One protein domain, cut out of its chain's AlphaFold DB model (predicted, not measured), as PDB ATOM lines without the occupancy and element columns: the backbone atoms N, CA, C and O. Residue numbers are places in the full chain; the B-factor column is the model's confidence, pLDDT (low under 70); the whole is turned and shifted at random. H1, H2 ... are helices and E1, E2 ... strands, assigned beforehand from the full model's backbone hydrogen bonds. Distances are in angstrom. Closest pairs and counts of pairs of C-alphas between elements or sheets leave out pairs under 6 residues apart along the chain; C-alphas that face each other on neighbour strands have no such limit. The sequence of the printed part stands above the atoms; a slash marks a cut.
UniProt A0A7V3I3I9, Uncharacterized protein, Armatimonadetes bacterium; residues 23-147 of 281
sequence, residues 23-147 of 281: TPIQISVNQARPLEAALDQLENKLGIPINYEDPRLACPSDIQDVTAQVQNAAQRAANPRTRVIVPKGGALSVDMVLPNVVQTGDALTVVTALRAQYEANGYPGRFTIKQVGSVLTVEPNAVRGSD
ATOM      1  N   THR A  23     151.841 147.653 186.876       83.62
ATOM      2  CA  THR A  23     153.184 147.866 186.346       83.62
ATOM      3  C   THR A  23     153.156 149.077 185.418       83.62
ATOM      4  O   THR A  23     152.521 149.004 184.362       83.62
ATOM      5  N   PRO A  24     153.817 150.195 185.767       90.56
ATOM      6  CA  PRO A  24     153.962 151.308 184.842       90.56
ATOM      7  C   PRO A  24     154.869 150.900 183.674       90.56
ATOM      8  O   PRO A  24     155.958 150.354 183.867       90.56
ATOM      9  N   ILE A  25     154.416 151.180 182.458       93.94
ATOM     10  CA  ILE A  25     155.153 151.025 181.211       93.94
ATOM     11  C   ILE A  25     155.391 152.410 180.638       93.94
ATOM     12  O   ILE A  25     154.474 153.069 180.160       93.94
ATOM     13  N   GLN A  26     156.659 152.799 180.648       95.88
ATOM     14  CA  GLN A  26     157.139 154.014 180.018       95.88
ATOM     15  C   GLN A  26     158.106 153.642 178.896       95.88
ATOM     16  O   GLN A  26     159.116 152.964 179.129       95.88
ATOM     17  N   ILE A  27     157.784 154.085 177.686       97.38
ATOM     18  CA  ILE A  27     158.616 153.956 176.489       97.38
ATOM     19  C   ILE A  27     158.779 155.350 175.906       97.38
ATOM     20  O   ILE A  27     157.808 156.088 175.749       97.38
ATOM     21  N   SER A  28     160.015 155.717 175.592       97.88
ATOM     22  CA  SER A  28     160.334 156.985 174.948       97.88
ATOM     23  C   SER A  28     161.570 156.804 174.085       97.88
ATOM     24  O   SER A  28     162.620 156.375 174.564       97.88
ATOM     25  N   VAL A  29     161.449 157.151 172.811       98.44
ATOM     26  CA  VAL A  29     162.517 157.044 171.818       98.44
ATOM     27  C   VAL A  29     162.590 158.312 170.981       98.44
ATOM     28  O   VAL A  29     161.595 159.017 170.837       98.44
ATOM     29  N   ASN A  30     163.762 158.596 170.415       97.81
ATOM     30  CA  ASN A  30     163.955 159.662 169.435       97.81
ATOM     31  C   ASN A  30     165.006 159.232 168.402       97.81
ATOM     32  O   ASN A  30     166.201 159.401 168.630       97.81
ATOM     33  N   GLN A  31     164.571 158.603 167.308       96.38
ATOM     34  CA  GLN A  31     165.476 157.993 166.326       96.38
ATOM     35  C   GLN A  31     164.846 157.844 164.942       96.38
ATOM     36  O   GLN A  31     163.657 158.093 164.777       96.38
ATOM     37  N   ALA A  32     165.641 157.418 163.952       96.56
ATOM     38  CA  ALA A  32     165.226 157.272 162.553       96.56
ATOM     39  C   ALA A  32     164.074 156.267 162.345       96.56
ATOM     40  O   ALA A  32     163.218 156.495 161.496       96.56
ATOM     41  N   ARG A  33     164.016 155.191 163.145       97.94
ATOM     42  CA  ARG A  33     162.938 154.182 163.142       97.94
ATOM     43  C   ARG A  33     162.235 154.152 164.503       97.94
ATOM     44  O   ARG A  33     162.500 153.273 165.316       97.94
ATOM     45  N   PRO A  34     161.388 155.143 164.819       98.50
ATOM     46  CA  PRO A  34     160.894 155.282 166.181       98.50
ATOM     47  C   PRO A  34     159.848 154.229 166.557       98.50
ATOM     48  O   PRO A  34     159.764 153.885 167.729       98.50
ATOM     49  N   LEU A  35     159.080 153.686 165.601       98.75
ATOM     50  CA  LEU A  35     158.164 152.582 165.901       98.75
ATOM     51  C   LEU A  35     158.943 151.332 166.290       98.75
ATOM     52  O   LEU A  35     158.758 150.847 167.397       98.75
ATOM     53  N   GLU A  36     159.842 150.862 165.425       98.62
ATOM     54  CA  GLU A  36     160.632 149.658 165.689       98.62
ATOM     55  C   GLU A  36     161.342 149.716 167.037       98.62
ATOM     56  O   GLU A  36     161.178 148.824 167.853       98.62
ATOM     57  N   ALA A  37     162.036 150.804 167.334       98.56
ATOM     58  CA  ALA A  37     162.778 150.850 168.577       98.56
ATOM     59  C   ALA A  37     161.899 151.027 169.825       98.56
ATOM     60  O   ALA A  37     162.309 150.684 170.934       98.56
ATOM     61  N   ALA A  38     160.686 151.568 169.677       98.62
ATOM     62  CA  ALA A  38     159.696 151.514 170.746       98.62
ATOM     63  C   ALA A  38     159.190 150.077 170.960       98.62
ATOM     64  O   ALA A  38     158.971 149.681 172.104       98.62
ATOM     65  N   LEU A  39     159.042 149.293 169.884       98.62
ATOM     66  CA  LEU A  39     158.703 147.870 169.953       98.62
ATOM     67  C   LEU A  39     159.839 147.048 170.564       98.62
ATOM     68  O   LEU A  39     159.556 146.231 171.428       98.62
ATOM     69  N   ASP A  40     161.097 147.321 170.222       98.06
ATOM     70  CA  ASP A  40     162.267 146.698 170.852       98.06
ATOM     71  C   ASP A  40     162.299 146.974 172.367       98.06
ATOM     72  O   ASP A  40     162.424 146.061 173.184       98.06
ATOM     73  N   GLN A  41     162.080 148.227 172.791       97.75
ATOM     74  CA  GLN A  41     161.962 148.530 174.222       97.75
ATOM     75  C   GLN A  41     160.789 147.794 174.883       97.75
ATOM     76  O   GLN A  41     160.913 147.369 176.034       97.75
ATOM     77  N   LEU A  42     159.651 147.660 174.195       97.12
ATOM     78  CA  LEU A  42     158.480 146.947 174.705       97.12
ATOM     79  C   LEU A  42     158.746 145.443 174.838       97.12
ATOM     80  O   LEU A  42     158.468 144.874 175.892       97.12
ATOM     81  N   GLU A  43     159.307 144.819 173.804       96.88
ATOM     82  CA  GLU A  43     159.703 143.411 173.779       96.88
ATOM     83  C   GLU A  43     160.660 143.111 174.931       96.88
ATOM     84  O   GLU A  43     160.389 142.229 175.745       96.88
ATOM     85  N   ASN A  44     161.714 143.914 175.089       95.19
ATOM     86  CA  ASN A  44     162.684 143.753 176.170       95.19
ATOM     87  C   ASN A  44     162.066 143.947 177.565       95.19
ATOM     88  O   ASN A  44     162.472 143.292 178.526       95.19
ATOM     89  N   LYS A  45     161.074 144.837 177.705       93.75
ATOM     90  CA  LYS A  45     160.368 145.070 178.976       93.75
ATOM     91  C   LYS A  45     159.380 143.963 179.319       93.75
ATOM     92  O   LYS A  45     159.152 143.737 180.504       93.75
ATOM     93  N   LEU A  46     158.754 143.337 178.325       93.19
ATOM     94  CA  LEU A  46     157.658 142.389 178.539       93.19
ATOM     95  C   LEU A  46     158.045 140.927 178.301       93.19
ATOM     96  O   LEU A  46     157.312 140.032 178.715       93.19
ATOM     97  N   GLY A  47     159.184 140.671 177.659       94.12
ATOM     98  CA  GLY A  47     159.605 139.331 177.255       94.12
ATOM     99  C   GLY A  47     158.638 138.667 176.271       94.12
ATOM    100  O   GLY A  47     158.541 137.443 176.248       94.12
ATOM    101  N   ILE A  48     157.886 139.468 175.512       95.00
ATOM    102  CA  ILE A  48     156.912 139.014 174.513       95.00
ATOM    103  C   ILE A  48     157.507 139.308 173.139       95.00
ATOM    104  O   ILE A  48     157.740 140.484 172.870       95.00
ATOM    105  N   PRO A  49     157.717 138.298 172.274       97.12
ATOM    106  CA  PRO A  49     158.264 138.538 170.948       97.12
ATOM    107  C   PRO A  49     157.349 139.399 170.074       97.12
ATOM    108  O   PRO A  49     156.135 139.165 169.998       97.12
ATOM    109  N   ILE A  50     157.947 140.363 169.384       98.38
ATOM    110  CA  ILE A  50     157.312 141.292 168.460       98.38
ATOM    111  C   ILE A  50     158.099 141.269 167.151       98.38
ATOM    112  O   ILE A  50     159.187 141.817 167.048       98.38
ATOM    113  N   ASN A  51     157.531 140.658 166.116       98.62
ATOM    114  CA  ASN A  51     158.081 140.768 164.771       98.62
ATOM    115  C   ASN A  51     157.772 142.151 164.191       98.62
ATOM    116  O   ASN A  51     156.668 142.673 164.379       98.62
ATOM    117  N   TYR A  52     158.710 142.711 163.434       98.81
ATOM    118  CA  TYR A  52     158.567 144.019 162.804       98.81
ATOM    119  C   TYR A  52     159.105 144.011 161.372       98.81
ATOM    120  O   TYR A  52     160.138 143.405 161.092       98.81
ATOM    121  N   GLU A  53     158.449 144.735 160.466       98.81
ATOM    122  CA  GLU A  53     158.969 144.994 159.122       98.81
ATOM    123  C   GLU A  53     158.900 146.473 158.758       98.81
ATOM    124  O   GLU A  53     157.858 147.113 158.885       98.81
ATOM    125  N   ASP A  54     159.993 147.008 158.220       98.50
ATOM    126  CA  ASP A  54     160.012 148.347 157.651       98.50
ATOM    127  C   ASP A  54     159.183 148.422 156.354       98.50
ATOM    128  O   ASP A  54     159.253 147.536 155.485       98.50
ATOM    129  N   PRO A  55     158.484 149.547 156.130       97.94
ATOM    130  CA  PRO A  55     157.928 149.861 154.827       97.94
ATOM    131  C   PRO A  55     159.047 150.095 153.804       97.94
ATOM    132  O   PRO A  55     160.131 150.588 154.121       97.94
ATOM    133  N   ARG A  56     158.759 149.828 152.527       97.44
ATOM    134  CA  ARG A  56     159.621 150.294 151.433       97.44
ATOM    135  C   ARG A  56     159.529 151.807 151.332       97.44
ATOM    136  O   ARG A  56     158.448 152.351 151.119       97.44
ATOM    137  N   LEU A  57     160.670 152.473 151.439       97.69
ATOM    138  CA  LEU A  57     160.746 153.929 151.438       97.69
ATOM    139  C   LEU A  57     161.121 154.439 150.047       97.69
ATOM    140  O   LEU A  57     162.295 154.454 149.678       97.69
ATOM    141  N   ALA A  58     160.113 154.834 149.267       96.62
ATOM    142  CA  ALA A  58     160.303 155.397 147.928       96.62
ATOM    143  C   ALA A  58     160.062 156.914 147.871       96.62
ATOM    144  O   ALA A  58     160.688 157.598 147.062       96.62
ATOM    145  N   CYS A  59     159.177 157.443 148.717       98.12
ATOM    146  CA  CYS A  59     158.880 158.871 148.775       98.12
ATOM    147  C   CYS A  59     160.060 159.664 149.372       98.12
ATOM    148  O   CYS A  59     160.481 159.379 150.496       98.12
ATOM    149  N   PRO A  60     160.564 160.717 148.700       97.62
ATOM    150  CA  PRO A  60     161.650 161.539 149.236       97.62
ATOM    151  C   PRO A  60     161.354 162.194 150.593       97.62
ATOM    152  O   PRO A  60     162.284 162.459 151.347       97.62
ATOM    153  N   SER A  61     160.083 162.441 150.941       97.25
ATOM    154  CA  SER A  61     159.727 163.009 152.252       97.25
ATOM    155  C   SER A  61     159.772 162.001 153.406       97.25
ATOM    156  O   SER A  61     159.636 162.410 154.560       97.25
ATOM    157  N   ASP A  62     159.913 160.707 153.102       98.06
ATOM    158  CA  ASP A  62     159.995 159.611 154.078       98.06
ATOM    159  C   ASP A  62     161.426 159.265 154.498       98.06
ATOM    160  O   ASP A  62     161.639 158.427 155.374       98.06
ATOM    161  N   ILE A  63     162.415 159.910 153.889       98.06
ATOM    162  CA  ILE A  63     163.835 159.664 154.119       98.06
ATOM    163  C   ILE A  63     164.549 160.974 154.441       98.06
ATOM    164  O   ILE A  63     164.062 162.064 154.143       98.06
ATOM    165  N   GLN A  64     165.719 160.871 155.059       97.31
ATOM    166  CA  GLN A  64     166.566 162.012 155.381       97.31
ATOM    167  C   GLN A  64     168.036 161.686 155.110       97.31
ATOM    168  O   GLN A  64     168.504 160.582 155.394       97.31
ATOM    169  N   ASP A  65     168.764 162.660 154.559       96.62
ATOM    170  CA  ASP A  65     170.215 162.586 154.389       96.62
ATOM    171  C   ASP A  65     170.898 163.082 155.669       96.62
ATOM    172  O   ASP A  65     170.852 164.268 156.002       96.62
ATOM    173  N   VAL A  66     171.542 162.163 156.384       96.19
ATOM    174  CA  VAL A  66     172.279 162.444 157.623       96.19
ATOM    175  C   VAL A  66     173.791 162.417 157.409       96.19
ATOM    176  O   VAL A  66     174.548 162.416 158.377       96.19
ATOM    177  N   THR A  67     174.269 162.445 156.159       95.06
ATOM    178  CA  THR A  67     175.703 162.370 155.819       95.06
ATOM    179  C   THR A  67     176.527 163.383 156.609       95.06
ATOM    180  O   THR A  67     177.561 163.035 157.170       95.06
ATOM    181  N   ALA A  68     176.056 164.629 156.700       93.75
ATOM    182  CA  ALA A  68     176.757 165.692 157.419       93.75
ATOM    183  C   ALA A  68     176.785 165.497 158.946       93.75
ATOM    184  O   ALA A  68     177.634 166.082 159.610       93.75
ATOM    185  N   GLN A  69     175.864 164.698 159.493       94.38
ATOM    186  CA  GLN A  69     175.761 164.419 160.927       94.38
ATOM    187  C   GLN A  69     176.667 163.255 161.344       94.38
ATOM    188  O   GLN A  69     177.184 163.255 162.455       94.38
ATOM    189  N   VAL A  70     176.865 162.269 160.459       93.88
ATOM    190  CA  VAL A  70     177.584 161.023 160.788       93.88
ATOM    191  C   VAL A  70     178.979 160.921 160.173       93.88
ATOM    192  O   VAL A  70     179.784 160.118 160.637       93.88
ATOM    193  N   GLN A  71     179.290 161.713 159.140       93.50
ATOM    194  CA  GLN A  71     180.614 161.727 158.516       93.50
ATOM    195  C   GLN A  71     181.387 163.005 158.838       93.50
ATOM    196  O   GLN A  71     180.937 164.124 158.580       93.50
ATOM    197  N   ASN A  72     182.620 162.838 159.314       94.38
ATOM    198  CA  ASN A  72     183.553 163.946 159.496       94.38
ATOM    199  C   ASN A  72     184.147 164.431 158.153       94.38
ATOM    200  O   ASN A  72     183.902 163.866 157.082       94.38
ATOM    201  N   ALA A  73     184.923 165.518 158.189       93.19
ATOM    202  CA  ALA A  73     185.500 166.122 156.984       93.19
ATOM    203  C   ALA A  73     186.433 165.169 156.212       93.19
ATOM    204  O   ALA A  73     186.362 165.116 154.985       93.19
ATOM    205  N   ALA A  74     187.258 164.385 156.914       94.69
ATOM    206  CA  ALA A  74     188.184 163.443 156.289       94.69
ATOM    207  C   ALA A  74     187.443 162.295 155.584       94.69
ATOM    208  O   ALA A  74     187.766 161.953 154.450       94.69
ATOM    209  N   GLN A  75     186.397 161.749 156.214       93.75
ATOM    210  CA  GLN A  75     185.555 160.699 155.629       93.75
ATOM    211  C   GLN A  75     184.839 161.183 154.363       93.75
ATOM    212  O   GLN A  75     184.814 160.465 153.362       93.75
ATOM    213  N   ARG A  76     184.324 162.420 154.375       92.56
ATOM    214  CA  ARG A  76     183.695 163.039 153.198       92.56
ATOM    215  C   ARG A  76     184.692 163.322 152.080       92.56
ATOM    216  O   ARG A  76     184.353 163.132 150.919       92.56
ATOM    217  N   ALA A  77     185.910 163.749 152.408       93.31
ATOM    218  CA  ALA A  77     186.958 163.956 151.412       93.31
ATOM    219  C   ALA A  77     187.386 162.634 150.752       93.31
ATOM    220  O   ALA A  77     187.582 162.591 149.541       93.31
ATOM    221  N   ALA A  78     187.474 161.553 151.534       94.88
ATOM    222  CA  ALA A  78     187.802 160.226 151.023       94.88
ATOM    223  C   ALA A  78     186.678 159.626 150.160       94.88
ATOM    224  O   ALA A  78     186.958 158.921 149.197       94.88
ATOM    225  N   ASN A  79     185.409 159.911 150.483       93.25
ATOM    226  CA  ASN A  79     184.248 159.336 149.801       93.25
ATOM    227  C   ASN A  79     183.157 160.387 149.500       93.25
ATOM    228  O   ASN A  79     182.048 160.301 150.032       93.25
ATOM    229  N   PRO A  80     183.412 161.362 148.605       90.38
ATOM    230  CA  PRO A  80     182.532 162.523 148.414       90.38
ATOM    231  C   PRO A  80     181.164 162.189 147.806       90.38
ATOM    232  O   PRO A  80     180.254 163.016 147.834       90.38
ATOM    233  N   ARG A  81     181.006 160.990 147.236       92.50
ATOM    234  CA  ARG A  81     179.746 160.510 146.649       92.50
ATOM    235  C   ARG A  81     178.912 159.666 147.613       92.50
ATOM    236  O   ARG A  81     177.758 159.381 147.303       92.50
ATOM    237  N   THR A  82     179.470 159.259 148.751       93.12
ATOM    238  CA  THR A  82     178.754 158.421 149.711       93.12
ATOM    239  C   THR A  82     177.746 159.267 150.469       93.12
ATOM    240  O   THR A  82     178.104 160.256 151.108       93.12
ATOM    241  N   ARG A  83     176.479 158.857 150.410       94.06
ATOM    242  CA  ARG A  83     175.397 159.433 151.205       94.06
ATOM    243  C   ARG A  83     174.955 158.438 152.265       94.06
ATOM    244  O   ARG A  83     174.878 157.245 151.985       94.06
ATOM    245  N   VAL A  84     174.634 158.934 153.453       95.00
ATOM    246  CA  VAL A  84     173.976 158.159 154.505       95.00
ATOM    247  C   VAL A  84     172.523 158.597 154.561       95.00
ATOM    248  O   VAL A  84     172.202 159.654 155.099       95.00
ATOM    249  N   ILE A  85     171.660 157.790 153.949       97.38
ATOM    250  CA  ILE A  85     170.219 158.020 153.887       97.38
ATOM    251  C   ILE A  85     169.553 157.099 154.902       97.38
ATOM    252  O   ILE A  85     169.794 155.895 154.893       97.38
ATOM    253  N   VAL A  86     168.711 157.653 155.766       97.12
ATOM    254  CA  VAL A  86     167.969 156.887 156.777       97.12
ATOM    255  C   VAL A  86     166.475 157.194 156.689       97.12
ATOM    256  O   VAL A  86     166.104 158.231 156.126       97.12
ATOM    257  N   PRO A  87     165.600 156.333 157.237       97.88
ATOM    258  CA  PRO A  87     164.192 156.669 157.393       97.88
ATOM    259  C   PRO A  87     164.018 157.964 158.186       97.88
ATOM    260  O   PRO A  87     164.783 158.267 159.109       97.88
ATOM    261  N   LYS A  88     163.004 158.746 157.824       97.19
ATOM    262  CA  LYS A  88     162.606 159.906 158.605       97.19
ATOM    263  C   LYS A  88     161.916 159.425 159.878       97.19
ATOM    264  O   LYS A  88     160.872 158.780 159.821       97.19
ATOM    265  N   GLY A  89     162.491 159.795 161.012       96.56
ATOM    266  CA  GLY A  89     161.960 159.464 162.326       96.56
ATOM    267  C   GLY A  89     161.909 160.676 163.242       96.56
ATOM    268  O   GLY A  89     161.853 161.818 162.784       96.56
ATOM    269  N   GLY A  90     161.921 160.422 164.543       97.31
ATOM    270  CA  GLY A  90     161.799 161.446 165.571       97.31
ATOM    271  C   GLY A  90     161.310 160.857 166.885       97.31
ATOM    272  O   GLY A  90     161.504 159.670 167.152       97.31
ATOM    273  N   ALA A  91     160.673 161.691 167.704       98.19
ATOM    274  CA  ALA A  91     160.151 161.280 168.996       98.19
ATOM    275  C   ALA A  91     158.914 160.372 168.869       98.19
ATOM    276  O   ALA A  91     158.026 160.617 168.045       98.19
ATOM    277  N   LEU A  92     158.848 159.354 169.723       98.31
ATOM    278  CA  LEU A  92     157.667 158.524 169.960       98.31
ATOM    279  C   LEU A  92     157.670 158.106 171.430       98.31
ATOM    280  O   LEU A  92     158.725 157.761 171.972       98.31
ATOM    281  N   SER A  93     156.519 158.170 172.089       97.62
ATOM    282  CA  SER A  93     156.430 157.885 173.516       97.62
ATOM    283  C   SER A  93     155.051 157.410 173.936       97.62
ATOM    284  O   SER A  93     154.024 157.943 173.523       97.62
ATOM    285  N   VAL A  94     155.035 156.436 174.836       96.81
ATOM    286  CA  VAL A  94     153.817 155.966 175.486       96.81
ATOM    287  C   VAL A  94     154.085 155.796 176.974       96.81
ATOM    288  O   VAL A  94     155.143 155.310 177.381       96.81
ATOM    289  N   ASP A  95     153.122 156.233 177.774       96.38
ATOM    290  CA  ASP A  95     153.095 156.050 179.219       96.38
ATOM    291  C   ASP A  95     151.741 155.441 179.577       96.38
ATOM    292  O   ASP A  95     150.690 156.024 179.300       96.38
ATOM    293  N   MET A  96     151.767 154.215 180.086       94.62
ATOM    294  CA  MET A  96     150.574 153.443 180.409       94.62
ATOM    295  C   MET A  96     150.809 152.568 181.625       94.62
ATOM    296  O   MET A  96     151.932 152.252 182.002       94.62
ATOM    297  N   VAL A  97     149.715 152.119 182.221       93.31
ATOM    298  CA  VAL A  97     149.742 151.270 183.402       93.31
ATOM    299  C   VAL A  97     149.120 149.927 183.047       93.31
ATOM    300  O   VAL A  97     147.955 149.863 182.660       93.31
ATOM    301  N   LEU A  98     149.910 148.858 183.154       91.25
ATOM    302  CA  LEU A  98     149.487 147.494 182.850       91.25
ATOM    303  C   LEU A  98     149.173 146.698 184.125       91.25
ATOM    304  O   LEU A  98     149.639 147.049 185.217       91.25
ATOM    305  N   PRO A  99     148.419 145.592 184.021       87.25
ATOM    306  CA  PRO A  99     148.330 144.613 185.099       87.25
ATOM    307  C   PRO A  99     149.717 144.078 185.506       87.25
ATOM    308  O   PRO A  99     150.634 144.019 184.692       87.25
ATOM    309  N   ASN A 100     149.873 143.624 186.756       82.25
ATOM    310  CA  ASN A 100     151.117 142.970 187.204       82.25
ATOM    311  C   ASN A 100     151.507 141.752 186.362       82.25
ATOM    312  O   ASN A 100     152.688 141.491 186.149       82.25
ATOM    313  N   VAL A 101     150.506 140.962 185.967       84.94
ATOM    314  CA  VAL A 101     150.691 139.781 185.128       84.94
ATOM    315  C   VAL A 101     150.366 140.209 183.712       84.94
ATOM    316  O   VAL A 101     149.197 140.272 183.342       84.94
ATOM    317  N   VAL A 102     151.415 140.546 182.972       88.12
ATOM    318  CA  VAL A 102     151.307 141.017 181.596       88.12
ATOM    319  C   VAL A 102     151.074 139.830 180.667       88.12
ATOM    320  O   VAL A 102     151.778 138.823 180.735       88.12
ATOM    321  N   GLN A 103     150.087 139.961 179.790       89.75
ATOM    322  CA  GLN A 103     149.775 139.014 178.725       89.75
ATOM    323  C   GLN A 103     150.015 139.650 177.351       89.75
ATOM    324  O   GLN A 103     150.120 140.869 177.212       89.75
ATOM    325  N   THR A 104     150.027 138.835 176.294       89.62
ATOM    326  CA  THR A 104     150.152 139.318 174.905       89.62
ATOM    327  C   THR A 104     149.087 140.363 174.539       89.62
ATOM    328  O   THR A 104     149.384 141.298 173.799       89.62
ATOM    329  N   GLY A 105     147.877 140.277 175.105       92.12
ATOM    330  CA  GLY A 105     146.822 141.281 174.904       92.12
ATOM    331  C   GLY A 105     147.141 142.662 175.499       92.12
ATOM    332  O   GLY A 105     146.762 143.689 174.931       92.12
ATOM    333  N   ASP A 106     147.897 142.715 176.597       93.00
ATOM    334  CA  ASP A 106     148.355 143.978 177.179       93.00
ATOM    335  C   ASP A 106     149.424 144.620 176.284       93.00
ATOM    336  O   ASP A 106     149.358 145.811 175.977       93.00
ATOM    337  N   ALA A 107     150.365 143.811 175.781       94.94
ATOM    338  CA  ALA A 107     151.353 144.261 174.804       94.94
ATOM    339  C   ALA A 107     150.679 144.784 173.524       94.94
ATOM    340  O   ALA A 107     151.029 145.864 173.052       94.94
ATOM    341  N   LEU A 108     149.651 144.093 173.009       97.06
ATOM    342  CA  LEU A 108     148.868 144.538 171.850       97.06
ATOM    343  C   LEU A 108     148.263 145.934 172.062       97.06
ATOM    344  O   LEU A 108     148.261 146.752 171.139       97.06
ATOM    345  N   THR A 109     147.792 146.230 173.274       96.62
ATOM    346  CA  THR A 109     147.263 147.556 173.632       96.62
ATOM    347  C   THR A 109     148.356 148.625 173.512       96.62
ATOM    348  O   THR A 109     148.133 149.665 172.890       96.62
ATOM    349  N   VAL A 110     149.562 148.351 174.024       97.50
ATOM    350  CA  VAL A 110     150.715 149.269 173.925       97.50
ATOM    351  C   VAL A 110     151.149 149.476 172.479       97.50
ATOM    352  O   VAL A 110     151.299 150.618 172.045       97.50
ATOM    353  N   VAL A 111     151.289 148.397 171.706       98.44
ATOM    354  CA  VAL A 111     151.651 148.465 170.281       98.44
ATOM    355  C   VAL A 111     150.612 149.267 169.492       98.44
ATOM    356  O   VAL A 111     150.968 150.080 168.641       98.44
ATOM    357  N   THR A 112     149.325 149.101 169.804       98.31
ATOM    358  CA  THR A 112     148.239 149.851 169.157       98.31
ATOM    359  C   THR A 112     148.336 151.350 169.442       98.31
ATOM    360  O   THR A 112     148.181 152.150 168.516       98.31
ATOM    361  N   ALA A 113     148.636 151.736 170.687       98.12
ATOM    362  CA  ALA A 113     148.842 153.132 171.067       98.12
ATOM    363  C   ALA A 113     150.083 153.740 170.384       98.12
ATOM    364  O   ALA A 113     149.999 154.826 169.809       98.12
ATOM    365  N   LEU A 114     151.203 153.006 170.371       98.56
ATOM    366  CA  LEU A 114     152.436 153.405 169.681       98.56
ATOM    367  C   LEU A 114     152.202 153.625 168.184       98.56
ATOM    368  O   LEU A 114     152.598 154.659 167.648       98.56
ATOM    369  N   ARG A 115     151.515 152.693 167.511       98.56
ATOM    370  CA  ARG A 115     151.157 152.836 166.094       98.56
ATOM    371  C   ARG A 115     150.297 154.078 165.858       98.56
ATOM    372  O   ARG A 115     150.581 154.838 164.939       98.56
ATOM    373  N   ALA A 116     149.263 154.300 166.669       98.25
ATOM    374  CA  ALA A 116     148.374 155.449 166.497       98.25
ATOM    375  C   ALA A 116     149.135 156.784 166.601       98.25
ATOM    376  O   ALA A 116     148.953 157.669 165.767       98.25
ATOM    377  N   GLN A 117     150.039 156.909 167.577       98.25
ATOM    378  CA  GLN A 117     150.897 158.089 167.710       98.25
ATOM    379  C   GLN A 117     151.891 158.212 166.543       98.25
ATOM    380  O   GLN A 117     152.102 159.309 166.028       98.25
ATOM    381  N   TYR A 118     152.473 157.097 166.090       98.56
ATOM    382  CA  TYR A 118     153.384 157.072 164.945       98.56
ATOM    383  C   TYR A 118     152.717 157.617 163.674       98.56
ATOM    384  O   TYR A 118     153.285 158.461 162.977       98.56
ATOM    385  N   GLU A 119     151.487 157.182 163.402       97.75
ATOM    386  CA  GLU A 119     150.707 157.645 162.254       97.75
ATOM    387  C   GLU A 119     150.301 159.117 162.384       97.75
ATOM    388  O   GLU A 119     150.403 159.860 161.403       97.75
ATOM    389  N   ALA A 120     149.906 159.556 163.585       97.81
ATOM    390  CA  ALA A 120     149.562 160.951 163.873       97.81
ATOM    391  C   ALA A 120     150.751 161.907 163.673       97.81
ATOM    392  O   ALA A 120     150.570 163.028 163.201       97.81
ATOM    393  N   ASN A 121     151.974 161.442 163.949       97.75
ATOM    394  CA  ASN A 121     153.209 162.187 163.692       97.75
ATOM    395  C   ASN A 121     153.597 162.231 162.200       97.75
ATOM    396  O   ASN A 121     154.573 162.884 161.832       97.75
ATOM    397  N   GLY A 122     152.847 161.552 161.324       96.88
ATOM    398  CA  GLY A 122     153.085 161.565 159.883       96.88
ATOM    399  C   GLY A 122     154.348 160.817 159.455       96.88
ATOM    400  O   GLY A 122     154.885 161.103 158.379       96.88
ATOM    401  N   TYR A 123     154.827 159.883 160.282       98.19
ATOM    402  CA  TYR A 123     155.991 159.062 159.967       98.19
ATOM    403  C   TYR A 123     155.718 158.076 158.806       98.19
ATOM    404  O   TYR A 123     154.549 157.832 158.463       98.19
ATOM    405  N   PRO A 124     156.782 157.552 158.163       98.06
ATOM    406  CA  PRO A 124     156.673 156.712 156.971       98.06
ATOM    407  C   PRO A 124     155.890 155.409 157.168       98.06
ATOM    408  O   PRO A 124     156.103 154.672 158.118       98.06
ATOM    409  N   GLY A 125     155.049 155.058 156.198       98.12
ATOM    410  CA  GLY A 125     154.293 153.804 156.231       98.12
ATOM    411  C   GLY A 125     153.063 153.819 157.146       98.12
ATOM    412  O   GLY A 125     152.839 154.723 157.956       98.12
ATOM    413  N   ARG A 126     152.219 152.808 156.963       98.50
ATOM    414  CA  ARG A 126     151.079 152.457 157.819       98.50
ATOM    415  C   ARG A 126     151.174 150.984 158.145       98.50
ATOM    416  O   ARG A 126     151.693 150.221 157.327       98.50
ATOM    417  N   PHE A 127     150.695 150.604 159.327       98.75
ATOM    418  CA  PHE A 127     150.960 149.278 159.865       98.75
ATOM    419  C   PHE A 127     149.689 148.562 160.302       98.75
ATOM    420  O   PHE A 127     148.799 149.116 160.958       98.75
ATOM    421  N   THR A 128     149.647 147.271 160.005       98.38
ATOM    422  CA  THR A 128     148.726 146.354 160.661       98.38
ATOM    423  C   THR A 128     149.432 145.671 161.821       98.38
ATOM    424  O   THR A 128     150.636 145.426 161.776       98.38
ATOM    425  N   ILE A 129     148.667 145.361 162.864       98.38
ATOM    426  CA  ILE A 129     149.153 144.601 164.012       98.38
ATOM    427  C   ILE A 129     148.376 143.293 164.031       98.38
ATOM    428  O   ILE A 129     147.146 143.300 163.971       98.38
ATOM    429  N   LYS A 130     149.092 142.175 164.084       96.12
ATOM    430  CA  LYS A 130     148.527 140.828 164.164       96.12
ATOM    431  C   LYS A 130     149.088 140.132 165.398       96.12
ATOM    432  O   LYS A 130     150.214 140.398 165.810       96.12
ATOM    433  N   GLN A 131     148.306 139.222 165.963       94.81
ATOM    434  CA  GLN A 131     148.784 138.274 166.960       94.81
ATOM    435  C   GLN A 131     148.775 136.880 166.336       94.81
ATOM    436  O   GLN A 131     147.740 136.426 165.849       94.81
ATOM    437  N   VAL A 132     149.922 136.206 166.363       90.69
ATOM    438  CA  VAL A 132     150.090 134.836 165.870       90.69
ATOM    439  C   VAL A 132     150.621 133.996 167.028       90.69
ATOM    440  O   VAL A 132     151.794 134.061 167.388       90.69
ATOM    441  N   GLY A 133     149.727 133.246 167.677       88.56
ATOM    442  CA  GLY A 133     150.048 132.556 168.929       88.56
ATOM    443  C   GLY A 133     150.382 133.550 170.050       88.56
ATOM    444  O   GLY A 133     149.567 134.414 170.380       88.56
ATOM    445  N   SER A 134     151.573 133.425 170.636       90.75
ATOM    446  CA  SER A 134     152.103 134.340 171.663       90.75
ATOM    447  C   SER A 134     152.918 135.507 171.100       90.75
ATOM    448  O   SER A 134     153.382 136.340 171.876       90.75
ATOM    449  N   VAL A 135     153.099 135.569 169.778       94.88
ATOM    450  CA  VAL A 135     153.932 136.563 169.095       94.88
ATOM    451  C   VAL A 135     153.055 137.677 168.534       94.88
ATOM    452  O   VAL A 135     152.005 137.417 167.937       94.88
ATOM    453  N   LEU A 136     153.484 138.924 168.714       98.00
ATOM    454  CA  LEU A 136     152.909 140.064 168.005       98.00
ATOM    455  C   LEU A 136     153.670 140.302 166.707       98.00
ATOM    456  O   LEU A 136     154.842 139.974 166.575       98.00
ATOM    457  N   THR A 137     152.999 140.857 165.714       98.25
ATOM    458  CA  THR A 137     153.599 141.128 164.413       98.25
ATOM    459  C   THR A 137     153.109 142.476 163.912       98.25
ATOM    460  O   THR A 137     151.902 142.719 163.868       98.25
ATOM    461  N   VAL A 138     154.049 143.361 163.593       98.75
ATOM    462  CA  VAL A 138     153.815 144.732 163.137       98.75
ATOM    463  C   VAL A 138     154.375 144.866 161.731       98.75
ATOM    464  O   VAL A 138     155.583 144.933 161.523       98.75
ATOM    465  N   GLU A 139     153.480 144.887 160.755       98.44
ATOM    466  CA  GLU A 139     153.828 144.774 159.341       98.44
ATOM    467  C   GLU A 139     153.228 145.939 158.541       98.44
ATOM    468  O   GLU A 139     152.123 146.398 158.862       98.44
ATOM    469  N   PRO A 140     153.904 146.423 157.485       98.44
ATOM    470  CA  PRO A 140     153.394 147.514 156.676       98.44
ATOM    471  C   PRO A 140     152.191 147.051 155.845       98.44
ATOM    472  O   PRO A 140     152.242 146.015 155.188       98.44
ATOM    473  N   ASN A 141     151.122 147.847 155.829       98.38
ATOM    474  CA  ASN A 141     149.946 147.626 154.976       98.38
ATOM    475  C   ASN A 141     149.714 148.755 153.953       98.38
ATOM    476  O   ASN A 141     148.947 148.583 153.004       98.38
ATOM    477  N   ALA A 142     150.384 149.900 154.112       98.50
ATOM    478  CA  ALA A 142     150.444 150.946 153.098       98.50
ATOM    479  C   ALA A 142     151.774 151.706 153.161       98.50
ATOM    480  O   ALA A 142     152.351 151.896 154.233       98.50
ATOM    481  N   VAL A 143     152.248 152.173 152.007       98.12
ATOM    482  CA  VAL A 143     153.482 152.964 151.861       98.12
ATOM    483  C   VAL A 143     153.266 154.116 150.890       98.12
ATOM    484  O   VAL A 143     152.325 154.088 150.096       98.12
ATOM    485  N   ARG A 144     154.140 155.127 150.935       98.06
ATOM    486  CA  ARG A 144     154.148 156.182 149.923       98.06
ATOM    487  C   ARG A 144     155.077 155.835 148.763       98.06
ATOM    488  O   ARG A 144     156.244 155.496 148.976       98.06
ATOM    489  N   GLY A 145     154.555 155.941 147.543       96.88
ATOM    490  CA  GLY A 145     155.307 155.763 146.302       96.88
ATOM    491  C   GLY A 145     156.335 156.872 146.059       96.88
ATOM    492  O   GLY A 145     156.484 157.801 146.851       96.88
ATOM    493  N   SER A 146     157.055 156.804 144.938       96.75
ATOM    494  CA  SER A 146     158.033 157.838 144.551       96.75
ATOM    495  C   SER A 146     157.406 159.213 144.292       96.75
ATOM    496  O   SER A 146     158.086 160.229 144.387       96.75
ATOM    497  N   ASP A 147     156.114 159.239 143.972       97.38
ATOM    498  CA  ASP A 147     155.262 160.424 143.832       97.38
ATOM    499  C   ASP A 147     154.655 160.888 145.173       97.38
ATOM    500  O   ASP A 147     153.865 161.828 145.215       97.38
TER     501      ASP A 147
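This is residues 23 to 147 of the 281 residues of an uncharacterized protein of Armatimonadetes bacterium (UniProt A0A7V3I3I9). Two long helices, H1 and H4, lie side by side as a layer between a two-stranded ribbon, E1 and E5, on one side and a three-stranded sheet, E2, E7 and E6, on the other. From one end of this body a narrow arm with E3, H2, H3 and E4 reaches outward and adds to the length. The printed part has 125 residues with four named helices and seven named strands, in the order E1 H1 E2 E3 H2 H3 E4 E5 H4 E6 E7; the class is mixed, helices and strands. The larger sheet, in the order E2 E7 E6, is mixed; E1 with E5 and E3 with E4 are antiparallel pairs. The whole is elongated, spanning 55 by 31 by 24 A, and only just loose, close to compact, with a radius of gyration of the C-alphas of 16.9 A.

E1, residues 23 to 31, is antiparallel to E5, residues 90 to 99, at 171 degrees, with N 25 and O 96 2.7 A apart. H1, residues 34 to 46, comes closest to E1 at the C-alphas of Val 29 and Ala 38, 6.3 A apart. E2, residues 50 to 53, is parallel to E7, residues 135 to 144, at 20 degrees, with N 51 and O 136 2.8 A apart. E3, residues 63 to 65, is antiparallel to E4, residues 85 to 87, at 146 degrees, with N 64 and O 86 2.9 A apart. H2, residues 67 to 70, and H3, residues 73 to 78, are only just apart, the closest C-alphas 8.4 A from each other. E4 runs on into E5 across a break of 2 residues, at 32 degrees. H4, residues 104 to 120, touches H1 at a shallow tilt of 18 degrees, opposite ways; their closest C-alphas, of Leu 35 and Tyr 118, are 6.6 A apart. The closest C-alphas of E5 and H4, of Val 94 and Leu 114, are 6.5 A apart. E6, residues 126 to 132, forms a hairpin with E7, with N 130 and O 137 2.9 A apart. H1, over E2 at a height of 9.5 A, and H4, over E7 and E6 at 9.1 A, lie on the same face of that sheet: two layers, helices on one face. Every O i to N i+4 pair is within hydrogen-bond range in H1, H3 and H4; H2 is too short for such a pair.

E1 begins at C-alpha 23, (153.184, 147.866, 186.346), and is 25.6 A long; H1 is 18.1 A, E5 29.1 A and E6 19.4 A. H4 measures 24.3 A from C-alpha 104, (150.152, 139.318, 174.905). E7 measures 27.4 A and ends at C-alpha 144, (154.148, 156.182, 149.923).

The two C-alphas farthest apart, of Ala 77 and Val 101, are 55.1 A from each other. The printed part has no cut and no long link. Its mean pLDDT is 95.9, and no printed residue is under 70.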